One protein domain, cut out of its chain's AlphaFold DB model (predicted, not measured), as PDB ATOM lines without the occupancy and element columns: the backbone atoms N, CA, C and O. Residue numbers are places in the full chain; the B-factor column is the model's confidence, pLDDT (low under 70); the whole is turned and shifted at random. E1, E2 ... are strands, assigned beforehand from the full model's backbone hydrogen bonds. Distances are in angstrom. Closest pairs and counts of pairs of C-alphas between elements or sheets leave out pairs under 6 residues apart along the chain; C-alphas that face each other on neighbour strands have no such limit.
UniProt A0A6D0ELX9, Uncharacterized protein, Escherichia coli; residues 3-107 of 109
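Overview. This is residues 3 to 107 of the 109 residues of an uncharacterized protein of Escherichia coli (UniProt A0A6D0ELX9). Two long antiparallel strands, E3 and E7, make a twisted ribbon along the length of the model, and the small sheet of E4 and E6 covers part of it as a loose sandwich, only partly face to face. E2 and E5 pair one after the other along one side of E3, and the short pair E1 and E8 makes a third sheet. The printed part has 105 residues with no named helix and eight named strands, E1 to E8 in order; its class is all strand, with 48 residues, under half, in named elements. Spanning 51 by 28 by 20 A, it is elongated and only just loose, close to compact, with a radius of gyration of the C-alphas of 15.8 A.

Arrangement. Start at E1, residues 3 to 5, antiparallel to E8, residues 103 to 106; N 3 and O 105 are within hydrogen-bond range at 2.8 A. E2, residues 13 to 16, and E3, residues 20 to 31, form a hairpin, with N 16 and O 20 at 2.9 A. E5, residues 55 to 58, lies on the same side of E3 as E2, with N 26 and O 56 at 2.8 A. E7, residues 77 to 87, lies on the other side, with N 25 and O 82 at 2.9 A. These four make a branched, strongly twisted antiparallel sheet. E4, residues 37 to 41, is antiparallel to E6, residues 63 to 67, with N 39 and O 65 at 3.0 A. The two sheets form a sandwich, face to face at 8.5 A centre to centre.

Along the chain. Find C-alpha 3, where E1 begins, at (196.147, 228.341, 173.729). E3 runs 33.4 A from C-alpha 20 at (186.264, 243.045, 161.432), and E7 runs 32.0 A. E8 ends at C-alpha 106, (201.416, 224.821, 172.951).

Size, cuts and confidence. The C-alphas farthest apart, Gly 70 and Thr 95, are 51.9 A apart. The printed part has no cut; the links E4 to E5 and E7 to E8 are long. Residues 43 to 44, 46, 89 to 92 and 94 have pLDDT under 70.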
ATOM      1  N   PHE A   3     196.744 227.042 173.422       90.94
ATOM      2  CA  PHE A   3     196.147 228.341 173.729       90.94
ATOM      3  C   PHE A   3     196.179 229.241 172.505       90.94
ATOM      4  O   PHE A   3     197.209 229.343 171.832       90.94
ATOM      5  N   VAL A   4     195.058 229.907 172.231       90.56
ATOM      6  CA  VAL A   4     194.928 230.853 171.122       90.56
ATOM      7  C   VAL A   4     194.804 232.277 171.646       90.56
ATOM      8  O   VAL A   4     194.041 232.571 172.557       90.56
ATOM      9  N   SER A   5     195.565 233.196 171.066       90.56
ATOM     10  CA  SER A   5     195.554 234.615 171.437       90.56
ATOM     11  C   SER A   5     195.737 235.501 170.207       90.56
ATOM     12  O   SER A   5     195.933 235.014 169.091       90.56
ATOM     13  N   SER A   6     195.660 236.817 170.387       90.44
ATOM     14  CA  SER A   6     195.847 237.791 169.312       90.44
ATOM     15  C   SER A   6     196.570 239.030 169.832       90.44
ATOM     16  O   SER A   6     196.447 239.385 170.997       90.44
ATOM     17  N   GLY A   7     197.346 239.674 168.959       86.06
ATOM     18  CA  GLY A   7     197.937 240.990 169.221       86.06
ATOM     19  C   GLY A   7     197.071 242.131 168.682       86.06
ATOM     20  O   GLY A   7     197.338 243.286 168.985       86.06
ATOM     21  N   LEU A   8     196.050 241.795 167.894       85.69
ATOM     22  CA  LEU A   8     195.095 242.695 167.261       85.69
ATOM     23  C   LEU A   8     193.671 242.357 167.729       85.69
ATOM     24  O   LEU A   8     192.739 242.378 166.937       85.69
ATOM     25  N   ALA A   9     193.495 241.946 168.987       84.50
ATOM     26  CA  ALA A   9     192.177 241.581 169.509       84.50
ATOM     27  C   ALA A   9     191.212 242.782 169.494       84.50
ATOM     28  O   ALA A   9     191.611 243.906 169.795       84.50
ATOM     29  N   ASN A  10     189.938 242.521 169.198       83.12
ATOM     30  CA  ASN A  10     188.845 243.475 169.370       83.12
ATOM     31  C   ASN A  10     187.892 242.920 170.439       83.12
ATOM     32  O   ASN A  10     187.094 242.016 170.176       83.12
ATOM     33  N   GLY A  11     188.052 243.384 171.679       85.25
ATOM     34  CA  GLY A  11     187.417 242.753 172.837       85.25
ATOM     35  C   GLY A  11     187.844 241.285 172.976       85.25
ATOM     36  O   GLY A  11     189.034 240.979 172.973       85.25
ATOM     37  N   ASN A  12     186.869 240.373 173.049       85.69
ATOM     38  CA  ASN A  12     187.115 238.926 173.167       85.69
ATOM     39  C   ASN A  12     187.254 238.208 171.812       85.69
ATOM     40  O   ASN A  12     187.384 236.984 171.770       85.69
ATOM     41  N   GLN A  13     187.209 238.941 170.700       88.31
ATOM     42  CA  GLN A  13     187.315 238.384 169.355       88.31
ATOM     43  C   GLN A  13     188.697 238.645 168.757       88.31
ATOM     44  O   GLN A  13     189.367 239.634 169.061       88.31
ATOM     45  N   PHE A  14     189.129 237.752 167.871       91.81
ATOM     46  CA  PHE A  14     190.333 237.968 167.079       91.81
ATOM     47  C   PHE A  14     190.037 239.093 166.090       91.81
ATOM     48  O   PHE A  14     189.093 238.956 165.325       91.81
ATOM     49  N   GLY A  15     190.773 240.203 166.089       89.62
ATOM     50  CA  GLY A  15     190.471 241.299 165.166       89.62
ATOM     51  C   GLY A  15     190.912 241.011 163.731       89.62
ATOM     52  O   GLY A  15     191.845 240.241 163.483       89.62
ATOM     53  N   PHE A  16     190.227 241.651 162.785       88.50
ATOM     54  CA  PHE A  16     190.524 241.616 161.357       88.50
ATOM     55  C   PHE A  16     190.309 243.004 160.744       88.50
ATOM     56  O   PHE A  16     189.177 243.456 160.594       88.50
ATOM     57  N   GLY A  17     191.390 243.702 160.390       83.12
ATOM     58  CA  GLY A  17     191.300 245.100 159.963       83.12
ATOM     59  C   GLY A  17     190.767 246.022 161.068       83.12
ATOM     60  O   GLY A  17     190.913 245.734 162.254       83.12
ATOM     61  N   SER A  18     190.164 247.146 160.681       78.44
ATOM     62  CA  SER A  18     189.654 248.163 161.615       78.44
ATOM     63  C   SER A  18     188.240 247.882 162.136       78.44
ATOM     64  O   SER A  18     187.889 248.375 163.205       78.44
ATOM     65  N   ARG A  19     187.427 247.111 161.399       79.50
ATOM     66  CA  ARG A  19     186.008 246.841 161.716       79.50
ATOM     67  C   ARG A  19     185.588 245.392 161.467       79.50
ATOM     68  O   ARG A  19     184.446 245.109 161.112       79.50
ATOM     69  N   GLY A  20     186.523 244.464 161.614       86.38
ATOM     70  CA  GLY A  20     186.264 243.045 161.432       86.38
ATOM     71  C   GLY A  20     186.764 242.201 162.590       86.38
ATOM     72  O   GLY A  20     187.571 242.627 163.420       86.38
ATOM     73  N   ALA A  21     186.292 240.965 162.600       90.94
ATOM     74  CA  ALA A  21     186.721 239.907 163.486       90.94
ATOM     75  C   ALA A  21     187.046 238.642 162.682       90.94
ATOM     76  O   ALA A  21     186.517 238.416 161.599       90.94
ATOM     77  N   MET A  22     187.901 237.780 163.214       92.19
ATOM     78  CA  MET A  22     188.105 236.426 162.726       92.19
ATOM     79  C   MET A  22     187.388 235.470 163.667       92.19
ATOM     80  O   MET A  22     187.688 235.397 164.860       92.19
ATOM     81  N   LYS A  23     186.457 234.698 163.116       93.00
ATOM     82  CA  LYS A  23     185.913 233.535 163.804       93.00
ATOM     83  C   LYS A  23     186.919 232.401 163.676       93.00
ATOM     84  O   LYS A  23     187.314 232.051 162.566       93.00
ATOM     85  N   VAL A  24     187.316 231.826 164.805       94.19
ATOM     86  CA  VAL A  24     188.220 230.676 164.844       94.19
ATOM     87  C   VAL A  24     187.437 229.473 165.337       94.19
ATOM     88  O   VAL A  24     186.797 229.533 166.383       94.19
ATOM     89  N   MET A  25     187.471 228.383 164.583       96.44
ATOM     90  CA  MET A  25     186.826 227.128 164.947       96.44
ATOM     91  C   MET A  25     187.864 226.015 164.993       96.44
ATOM     92  O   MET A  25     188.575 225.794 164.017       96.44
ATOM     93  N   ALA A  26     187.932 225.310 166.114       96.69
ATOM     94  CA  ALA A  26     188.740 224.110 166.258       96.69
ATOM     95  C   ALA A  26     187.912 222.868 165.956       96.69
ATOM     96  O   ALA A  26     186.756 222.773 166.368       96.69
ATOM     97  N   SER A  27     188.504 221.919 165.242       97.38
ATOM     98  CA  SER A  27     187.879 220.646 164.882       97.38
ATOM     99  C   SER A  27     188.942 219.609 164.523       97.38
ATOM    100  O   SER A  27     190.127 219.936 164.469       97.38
ATOM    101  N   GLN A  28     188.514 218.371 164.255       96.31
ATOM    102  CA  GLN A  28     189.395 217.294 163.776       96.31
ATOM    103  C   GLN A  28     190.609 217.088 164.694       96.31
ATOM    104  O   GLN A  28     191.754 217.039 164.250       96.31
ATOM    105  N   ALA A  29     190.354 217.029 166.000       95.44
ATOM    106  CA  ALA A  29     191.401 216.789 166.974       95.44
ATOM    107  C   ALA A  29     191.831 215.321 166.947       95.44
ATOM    108  O   ALA A  29     190.989 214.418 166.952       95.44
ATOM    109  N   MET A  30     193.142 215.106 166.936       94.44
ATOM    110  CA  MET A  30     193.774 213.794 166.911       94.44
ATOM    111  C   MET A  30     194.885 213.730 167.959       94.44
ATOM    112  O   MET A  30     195.626 214.702 168.137       94.44
ATOM    113  N   LEU A  31     195.006 212.575 168.607       92.69
ATOM    114  CA  LEU A  31     196.200 212.152 169.335       92.69
ATOM    115  C   LEU A  31     196.746 210.914 168.625       92.69
ATOM    116  O   LEU A  31     196.032 209.917 168.515       92.69
ATOM    117  N   ASP A  32     197.970 211.006 168.111       92.00
ATOM    118  CA  ASP A  32     198.552 210.054 167.162       92.00
ATOM    119  C   ASP A  32     197.591 209.786 165.978       92.00
ATOM    120  O   ASP A  32     197.336 210.682 165.171       92.00
ATOM    121  N   ASP A  33     197.015 208.588 165.880       91.06
ATOM    122  CA  ASP A  33     196.086 208.157 164.828       91.06
ATOM    123  C   ASP A  33     194.609 208.146 165.264       91.06
ATOM    124  O   ASP A  33     193.722 207.776 164.487       91.06
ATOM    125  N   ARG A  34     194.307 208.584 166.493       91.62
ATOM    126  CA  ARG A  34     192.966 208.500 167.077       91.62
ATOM    127  C   ARG A  34     192.289 209.857 167.169       91.62
ATOM    128  O   ARG A  34     192.823 210.797 167.755       91.62
ATOM    129  N   SER A  35     191.051 209.927 166.682       94.75
ATOM    130  CA  SER A  35     190.218 211.113 166.882       94.75
ATOM    131  C   SER A  35     189.786 211.246 168.341       94.75
ATOM    132  O   SER A  35     189.314 210.287 168.956       94.75
ATOM    133  N   VAL A  36     189.934 212.455 168.873       94.44
ATOM    134  CA  VAL A  36     189.576 212.821 170.244       94.44
ATOM    135  C   VAL A  36     188.629 214.013 170.244       94.44
ATOM    136  O   VAL A  36     188.441 214.693 169.231       94.44
ATOM    137  N   ARG A  37     188.003 214.272 171.390       95.06
ATOM    138  CA  ARG A  37     187.157 215.454 171.561       95.06
ATOM    139  C   ARG A  37     187.984 216.634 172.053       95.06
ATOM    140  O   ARG A  37     189.114 216.477 172.505       95.06
ATOM    141  N   LEU A  38     187.410 217.821 171.960       94.50
ATOM    142  CA  LEU A  38     187.997 219.060 172.440       94.50
ATOM    143  C   LEU A  38     187.155 219.636 173.571       94.50
ATOM    144  O   LEU A  38     185.930 219.584 173.508       94.50
ATOM    145  N   SER A  39     187.800 220.245 174.556       93.31
ATOM    146  CA  SER A  39     187.149 221.078 175.570       93.31
ATOM    147  C   SER A  39     187.837 222.437 175.632       93.31
ATOM    148  O   SER A  39     189.040 222.544 175.360       93.31
ATOM    149  N   LYS A  40     187.071 223.478 175.965       91.50
ATOM    150  CA  LYS A  40     187.638 224.795 176.246       91.50
ATOM    151  C   LYS A  40     188.212 224.809 177.650       91.50
ATOM    152  O   LYS A  40     187.546 224.410 178.595       91.50
ATOM    153  N   VAL A  41     189.410 225.354 177.785       89.81
ATOM    154  CA  VAL A  41     190.054 225.560 179.084       89.81
ATOM    155  C   VAL A  41     190.565 226.986 179.189       89.81
ATOM    156  O   VAL A  41     190.871 227.614 178.179       89.81
ATOM    157  N   SER A  42     190.678 227.503 180.405       82.88
ATOM    158  CA  SER A  42     191.288 228.811 180.660       82.88
ATOM    159  C   SER A  42     192.747 228.628 181.069       82.88
ATOM    160  O   SER A  42     193.109 227.614 181.668       82.88
ATOM    161  N   ALA A  43     193.611 229.597 180.766       68.88
ATOM    162  CA  ALA A  43     194.979 229.574 181.280       68.88
ATOM    163  C   ALA A  43     194.946 229.660 182.819       68.88
ATOM    164  O   ALA A  43     194.464 230.647 183.367       68.88
ATOM    165  N   GLY A  44     195.434 228.618 183.500       68.88
ATOM    166  CA  GLY A  44     195.423 228.511 184.965       68.88
ATOM    167  C   GLY A  44     194.255 227.719 185.563       68.88
ATOM    168  O   GLY A  44     194.252 227.512 186.770       68.88
ATOM    169  N   ASP A  45     193.306 227.247 184.748       72.50
ATOM    170  CA  ASP A  45     192.296 226.278 185.186       72.50
ATOM    171  C   ASP A  45     192.690 224.879 184.705       72.50
ATOM    172  O   ASP A  45     193.023 224.667 183.533       72.50
ATOM    173  N   GLU A  46     192.720 223.920 185.624       65.31
ATOM    174  CA  GLU A  46     193.071 222.538 185.319       65.31
ATOM    175  C   GLU A  46     191.859 221.637 185.109       65.31
ATOM    176  O   GLU A  46     192.005 220.566 184.516       65.31
ATOM    177  N   ALA A  47     190.673 222.070 185.538       71.62
ATOM    178  CA  ALA A  47     189.497 221.227 185.532       71.62
ATOM    179  C   ALA A  47     188.825 221.221 184.155       71.62
ATOM    180  O   ALA A  47     188.280 222.222 183.691       71.62
ATOM    181  N   ILE A  48     188.798 220.051 183.522       80.06
ATOM    182  CA  ILE A  48     187.919 219.804 182.383       80.06
ATOM    183  C   ILE A  48     186.630 219.202 182.931       80.06
ATOM    184  O   ILE A  48     186.626 218.088 183.448       80.06
ATOM    185  N   THR A  49     185.543 219.966 182.860       72.31
ATOM    186  CA  THR A  49     184.254 219.602 183.474       72.31
ATOM    187  C   THR A  49     183.213 219.130 182.462       72.31
ATOM    188  O   THR A  49     182.143 218.665 182.851       72.31
ATOM    189  N   ASP A  50     183.519 219.217 181.165       81.44
ATOM    190  CA  ASP A  50     182.627 218.809 180.083       81.44
ATOM    191  C   ASP A  50     183.049 217.477 179.430       81.44
ATOM    192  O   ASP A  50     184.165 216.987 179.591       81.44
ATOM    193  N   ALA A  51     182.123 216.872 178.678       84.19
ATOM    194  CA  ALA A  51     182.338 215.605 177.968       84.19
ATOM    195  C   ALA A  51     183.091 215.757 176.624       84.19
ATOM    196  O   ALA A  51     183.144 214.814 175.823       84.19
ATOM    197  N   GLY A  52     183.608 216.951 176.339       90.25
ATOM    198  CA  GLY A  52     184.210 217.344 175.077       90.25
ATOM    199  C   GLY A  52     183.219 217.448 173.912       90.25
ATOM    200  O   GLY A  52     182.154 216.825 173.875       90.25
ATOM    201  N   GLN A  53     183.607 218.212 172.898       93.75
ATOM    202  CA  GLN A  53     182.887 218.393 171.641       93.75
ATOM    203  C   GLN A  53     183.801 218.080 170.450       93.75
ATOM    204  O   GLN A  53     185.019 218.211 170.528       93.75
ATOM    205  N   SER A  54     183.225 217.657 169.323       94.75
ATOM    206  CA  SER A  54     183.984 217.403 168.084       94.75
ATOM    207  C   SER A  54     184.476 218.687 167.408       94.75
ATOM    208  O   SER A  54     185.412 218.652 166.606       94.75
ATOM    209  N   SER A  55     183.844 219.819 167.722       96.19
ATOM    210  CA  SER A  55     184.252 221.144 167.272       96.19
ATOM    211  C   SER A  55     183.864 222.213 168.289       96.19
ATOM    212  O   SER A  55     182.866 222.059 168.991       96.19
ATOM    213  N   LEU A  56     184.649 223.289 168.357       95.38
ATOM    214  CA  LEU A  56     184.451 224.414 169.272       95.38
ATOM    215  C   LEU A  56     184.787 225.732 168.573       95.38
ATOM    216  O   LEU A  56     185.813 225.842 167.906       95.38
ATOM    217  N   SER A  57     183.960 226.760 168.767       94.75
ATOM    218  CA  SER A  57     184.322 228.137 168.399       94.75
ATOM    219  C   SER A  57     185.214 228.722 169.483       94.75
ATOM    220  O   SER A  57     184.830 228.665 170.643       94.75
ATOM    221  N   LEU A  58     186.348 229.321 169.137       92.94
ATOM    222  CA  LEU A  58     187.296 229.902 170.087       92.94
ATOM    223  C   LEU A  58     187.168 231.421 170.152       92.94
ATOM    224  O   LEU A  58     186.971 232.079 169.130       92.94
ATOM    225  N   ASN A  59     187.347 231.953 171.354       92.62
ATOM    226  CA  ASN A  59     187.576 233.364 171.624       92.62
ATOM    227  C   ASN A  59     189.062 233.618 171.905       92.62
ATOM    228  O   ASN A  59     189.865 232.693 172.048       92.62
ATOM    229  N   VAL A  60     189.439 234.892 171.974       91.31
ATOM    230  CA  VAL A  60     190.796 235.278 172.367       91.31
ATOM    231  C   VAL A  60     191.061 234.817 173.798       91.31
ATOM    232  O   VAL A  60     190.241 235.037 174.684       91.31
ATOM    233  N   ASN A  61     192.234 234.220 174.006       90.06
ATOM    234  CA  ASN A  61     192.702 233.630 175.261       90.06
ATOM    235  C   ASN A  61     191.987 232.337 175.677       90.06
ATOM    236  O   ASN A  61     192.289 231.813 176.749       90.06
ATOM    237  N   ASP A  62     191.120 231.778 174.824       90.94
ATOM    238  CA  ASP A  62     190.644 230.411 175.023       90.94
ATOM    239  C   ASP A  62     191.821 229.430 174.881       90.94
ATOM    240  O   ASP A  62     192.685 229.533 174.000       90.94
ATOM    241  N   GLY A  63     191.832 228.437 175.758       90.56
ATOM    242  CA  GLY A  63     192.622 227.229 175.639       90.56
ATOM    243  C   GLY A  63     191.792 226.063 175.115       90.56
ATOM    244  O   GLY A  63     190.564 226.046 175.175       90.56
ATOM    245  N   LEU A  64     192.498 225.059 174.621       92.06
ATOM    246  CA  LEU A  64     191.985 223.798 174.127       92.06
ATOM    247  C   LEU A  64     192.677 222.645 174.844       92.06
ATOM    248  O   LEU A  64     193.913 222.537 174.861       92.06
ATOM    249  N   ALA A  65     191.855 221.762 175.395       91.62
ATOM    250  CA  ALA A  65     192.259 220.457 175.885       91.62
ATOM    251  C   ALA A  65     191.777 219.362 174.928       91.62
ATOM    252  O   ALA A  65     190.675 219.436 174.385       91.62
ATOM    253  N   PHE A  66     192.622 218.351 174.735       91.62
ATOM    254  CA  PHE A  66     192.307 217.132 173.998       91.62
ATOM    255  C   PHE A  66     191.740 216.119 174.996       91.62
ATOM    256  O   PHE A  66     192.381 215.848 176.008       91.62
ATOM    257  N   ILE A  67     190.539 215.603 174.734       90.44
ATOM    258  CA  ILE A  67     189.776 214.750 175.651       90.44
ATOM    259  C   ILE A  67     189.688 213.331 175.094       90.44
ATOM    260  O   ILE A  67     189.053 213.101 174.060       90.44
ATOM    261  N   ASP A  68     190.286 212.390 175.822       85.38
ATOM    262  CA  ASP A  68     190.128 210.940 175.658       85.38
ATOM    263  C   ASP A  68     189.546 210.347 176.957       85.38
ATOM    264  O   ASP A  68     189.489 211.018 177.988       85.38
ATOM    265  N   SER A  69     189.097 209.092 176.932       77.12
ATOM    266  CA  SER A  69     188.458 208.398 178.063       77.12
ATOM    267  C   SER A  69     189.404 208.053 179.232       77.12
ATOM    268  O   SER A  69     189.119 207.135 179.998       77.12
ATOM    269  N   GLY A  70     190.543 208.735 179.347       74.62
ATOM    270  CA  GLY A  70     191.572 208.515 180.358       74.62
ATOM    271  C   GLY A  70     192.844 209.310 180.065       74.62
ATOM    272  O   GLY A  70     192.971 209.941 179.014       74.62
ATOM    273  N   GLU A  71     193.792 209.267 181.001       75.94
ATOM    274  CA  GLU A  71     195.132 209.811 180.787       75.94
ATOM    275  C   GLU A  71     195.873 208.967 179.744       75.94
ATOM    276  O   GLU A  71     195.856 207.733 179.788       75.94
ATOM    277  N   ARG A  72     196.501 209.637 178.776       78.31
ATOM    278  CA  ARG A  72     197.202 208.983 177.677       78.31
ATOM    279  C   ARG A  72     198.478 209.730 177.343       78.31
ATOM    280  O   ARG A  72     198.464 210.942 177.147       78.31
ATOM    281  N   THR A  73     199.554 208.976 177.173       83.06
ATOM    282  CA  THR A  73     200.764 209.461 176.512       83.06
ATOM    283  C   THR A  73     200.592 209.316 175.003       83.06
ATOM    284  O   THR A  73     200.314 208.220 174.518       83.06
ATOM    285  N   ALA A  74     200.749 210.415 174.271       84.75
ATOM    286  CA  ALA A  74     200.732 210.443 172.812       84.75
ATOM    287  C   ALA A  74     202.032 211.069 172.302       84.75
ATOM    288  O   ALA A  74     202.602 211.942 172.960       84.75
ATOM    289  N   SER A  75     202.496 210.632 171.135       88.44
ATOM    290  CA  SER A  75     203.699 211.186 170.503       88.44
ATOM    291  C   SER A  75     203.400 212.446 169.690       88.44
ATOM    292  O   SER A  75     204.255 213.321 169.549       88.44
ATOM    293  N   GLN A  76     202.167 212.565 169.194       89.56
ATOM    294  CA  GLN A  76     201.696 213.692 168.406       89.56
ATOM    295  C   GLN A  76     200.285 214.108 168.826       89.56
ATOM    296  O   GLN A  76     199.414 213.281 169.076       89.56
ATOM    297  N   ALA A  77     200.039 215.418 168.829       90.44
ATOM    298  CA  ALA A  77     198.703 215.991 168.900       90.44
ATOM    299  C   ALA A  77     198.492 216.932 167.710       90.44
ATOM    300  O   ALA A  77     199.364 217.749 167.400       90.44
ATOM    301  N   SER A  78     197.339 216.847 167.049       93.50
ATOM    302  CA  SER A  78     196.983 217.757 165.957       93.50
ATOM    303  C   SER A  78     195.539 218.215 166.054       93.50
ATOM    304  O   SER A  78     194.662 217.457 166.455       93.50
ATOM    305  N   VAL A  79     195.282 219.453 165.646       95.12
ATOM    306  CA  VAL A  79     193.941 220.035 165.570       95.12
ATOM    307  C   VAL A  79     193.865 220.959 164.361       95.12
ATOM    308  O   VAL A  79     194.812 221.692 164.076       95.12
ATOM    309  N   THR A  80     192.731 220.950 163.668       96.25
ATOM    310  CA  THR A  80     192.459 221.873 162.565       96.25
ATOM    311  C   THR A  80     191.808 223.137 163.113       96.25
ATOM    312  O   THR A  80     190.732 223.074 163.715       96.25
ATOM    313  N   LEU A  81     192.442 224.290 162.881       95.19
ATOM    314  CA  LEU A  81     191.872 225.609 163.154       95.19
ATOM    315  C   LEU A  81     191.382 226.239 161.847       95.19
ATOM    316  O   LEU A  81     192.181 226.658 161.012       95.19
ATOM    317  N   THR A  82     190.068 226.342 161.688       95.88
ATOM    318  CA  THR A  82     189.451 227.074 160.580       95.88
ATOM    319  C   THR A  82     189.262 228.527 160.984       95.88
ATOM    320  O   THR A  82     188.614 228.820 161.988       95.88
ATOM    321  N   VAL A  83     189.818 229.438 160.187       92.94
ATOM    322  CA  VAL A  83     189.758 230.882 160.414       92.94
ATOM    323  C   VAL A  83     188.885 231.509 159.339       92.94
ATOM    324  O   VAL A  83     189.156 231.362 158.150       92.94
ATOM    325  N   THR A  84     187.833 232.207 159.750       92.19
ATOM    326  CA  THR A  84     186.905 232.874 158.834       92.19
ATOM    327  C   THR A  84     186.816 234.353 159.199       92.19
ATOM    328  O   THR A  84     186.302 234.667 160.276       92.19
ATOM    329  N   PRO A  85     187.315 235.271 158.352       88.50
ATOM    330  CA  PRO A  85     187.132 236.696 158.581       88.50
ATOM    331  C   PRO A  85     185.657 237.077 158.394       88.50
ATOM    332  O   PRO A  85     184.968 236.565 157.515       88.50
ATOM    333  N   GLN A  86     185.187 237.986 159.235       86.12
ATOM    334  CA  GLN A  86     183.879 238.622 159.184       86.12
ATOM    335  C   GLN A  86     184.103 240.118 159.374       86.12
ATOM    336  O   GLN A  86     184.675 240.539 160.374       86.12
ATOM    337  N   PHE A  87     183.692 240.928 158.412       79.62
ATOM    338  CA  PHE A  87     183.831 242.379 158.458       79.62
ATOM    339  C   PHE A  87     182.596 243.015 157.827       79.62
ATOM    340  O   PHE A  87     181.846 242.341 157.115       79.62
ATOM    341  N   GLU A  88     182.348 244.285 158.150       75.50
ATOM    342  CA  GLU A  88     181.262 245.052 157.538       75.50
ATOM    343  C   GLU A  88     181.378 245.031 156.006       75.50
ATOM    344  O   GLU A  88     182.467 244.856 155.458       75.50
ATOM    345  N   ASN A  89     180.249 245.205 155.309       68.38
ATOM    346  CA  ASN A  89     180.232 245.317 153.850       68.38
ATOM    347  C   ASN A  89     181.002 246.582 153.430       68.38
ATOM    348  O   ASN A  89     180.440 247.671 153.327       68.38
ATOM    349  N   GLU A  90     182.301 246.429 153.208       66.75
ATOM    350  CA  GLU A  90     183.198 247.451 152.690       66.75
ATOM    351  C   GLU A  90     183.652 247.062 151.279       66.75
ATOM    352  O   GLU A  90     183.715 245.882 150.923       66.75
ATOM    353  N   ALA A  91     183.961 248.060 150.450       68.31
ATOM    354  CA  ALA A  91     184.513 247.805 149.129       68.31
ATOM    355  C   ALA A  91     185.894 247.145 149.274       68.31
ATOM    356  O   ALA A  91     186.857 247.793 149.684       68.31
ATOM    357  N   ILE A  92     186.000 245.864 148.916       67.75
ATOM    358  CA  ILE A  92     187.288 245.176 148.798       67.75
ATOM    359  C   ILE A  92     187.964 245.712 147.534       67.75
ATOM    360  O   ILE A  92     187.652 245.287 146.423       67.75
ATOM    361  N   THR A  93     188.844 246.696 147.696       71.31
ATOM    362  CA  THR A  93     189.687 247.220 146.614       71.31
ATOM    363  C   THR A  93     191.063 246.562 146.653       71.31
ATOM    364  O   THR A  93     191.550 246.211 147.729       71.31
ATOM    365  N   ASP A  94     191.746 246.481 145.508       66.31
ATOM    366  CA  ASP A  94     193.103 245.906 145.401       66.31
ATOM    367  C   ASP A  94     194.145 246.593 146.305       66.31
ATOM    368  O   ASP A  94     195.205 246.042 146.597       66.31
ATOM    369  N   THR A  95     193.854 247.809 146.766       71.00
ATOM    370  CA  THR A  95     194.729 248.611 147.626       71.00
ATOM    371  C   THR A  95     194.508 248.380 149.119       71.00
ATOM    372  O   THR A  95     195.358 248.768 149.926       71.00
ATOM    373  N   THR A  96     193.391 247.766 149.515       70.75
ATOM    374  CA  THR A  96     193.025 247.647 150.929       70.75
ATOM    375  C   THR A  96     193.552 246.341 151.507       70.75
ATOM    376  O   THR A  96     193.062 245.251 151.214       70.75
ATOM    377  N   ARG A  97     194.564 246.443 152.375       73.31
ATOM    378  CA  ARG A  97     195.102 245.295 153.107       73.31
ATOM    379  C   ARG A  97     194.392 245.135 154.447       73.31
ATOM    380  O   ARG A  97     194.635 245.900 155.377       73.31
ATOM    381  N   TYR A  98     193.603 244.076 154.572       78.19
ATOM    382  CA  TYR A  98     193.086 243.623 155.859       78.19
ATOM    383  C   TYR A  98     194.082 242.663 156.511       78.19
ATOM    384  O   TYR A  98     194.580 241.731 155.878       78.19
ATOM    385  N   ALA A  99     194.399 242.903 157.781       81.69
ATOM    386  CA  ALA A  99     195.280 242.048 158.561       81.69
ATOM    387  C   ALA A  99     194.597 241.663 159.871       81.69
ATOM    388  O   ALA A  99     193.995 242.496 160.546       81.69
ATOM    389  N   GLY A 100     194.726 240.395 160.229       85.31
ATOM    390  CA  GLY A 100     194.455 239.882 161.562       85.31
ATOM    391  C   GLY A 100     195.639 239.032 161.997       85.31
ATOM    392  O   GLY A 100     196.504 238.690 161.185       85.31
ATOM    393  N   ASN A 101     195.701 238.685 163.278       89.12
ATOM    394  CA  ASN A 101     196.702 237.737 163.742       89.12
ATOM    395  C   ASN A 101     196.129 236.757 164.763       89.12
ATOM    396  O   ASN A 101     195.347 237.124 165.641       89.12
ATOM    397  N   ILE A 102     196.578 235.511 164.657       90.81
ATOM    398  CA  ILE A 102     196.349 234.456 165.637       90.81
ATOM    399  C   ILE A 102     197.721 234.006 166.111       90.81
ATOM    400  O   ILE A 102     198.629 233.779 165.312       90.81
ATOM    401  N   ARG A 103     197.882 233.917 167.423       91.62
ATOM    402  CA  ARG A 103     199.055 233.349 168.073       91.62
ATOM    403  C   ARG A 103     198.625 232.061 168.740       91.62
ATOM    404  O   ARG A 103     197.663 232.057 169.503       91.62
ATOM    405  N   VAL A 104     199.353 230.994 168.452       89.81
ATOM    406  CA  VAL A 104     199.127 229.675 169.033       89.81
ATOM    407  C   VAL A 104     200.301 229.363 169.948       89.81
ATOM    408  O   VAL A 104     201.450 229.418 169.510       89.81
ATOM    409  N   ARG A 105     200.020 229.046 171.213       90.31
ATOM    410  CA  ARG A 105     201.007 228.527 172.165       90.31
ATOM    411  C   ARG A 105     200.628 227.107 172.543       90.31
ATOM    412  O   ARG A 105     199.484 226.852 172.909       90.31
ATOM    413  N   VAL A 106     201.590 226.197 172.483       86.75
ATOM    414  CA  VAL A 106     201.416 224.821 172.951       86.75
ATOM    415  C   VAL A 106     202.090 224.684 174.306       86.75
ATOM    416  O   VAL A 106     203.232 225.098 174.479       86.75
ATOM    417  N   GLU A 107     201.367 224.105 175.257       82.50
ATOM    418  CA  GLU A 107     201.903 223.657 176.538       82.50
ATOM    419  C   GLU A 107     201.822 222.135 176.567       82.50
ATOM    420  O   GLU A 107     200.724 221.566 176.597       82.50
TER     421      GLU A 107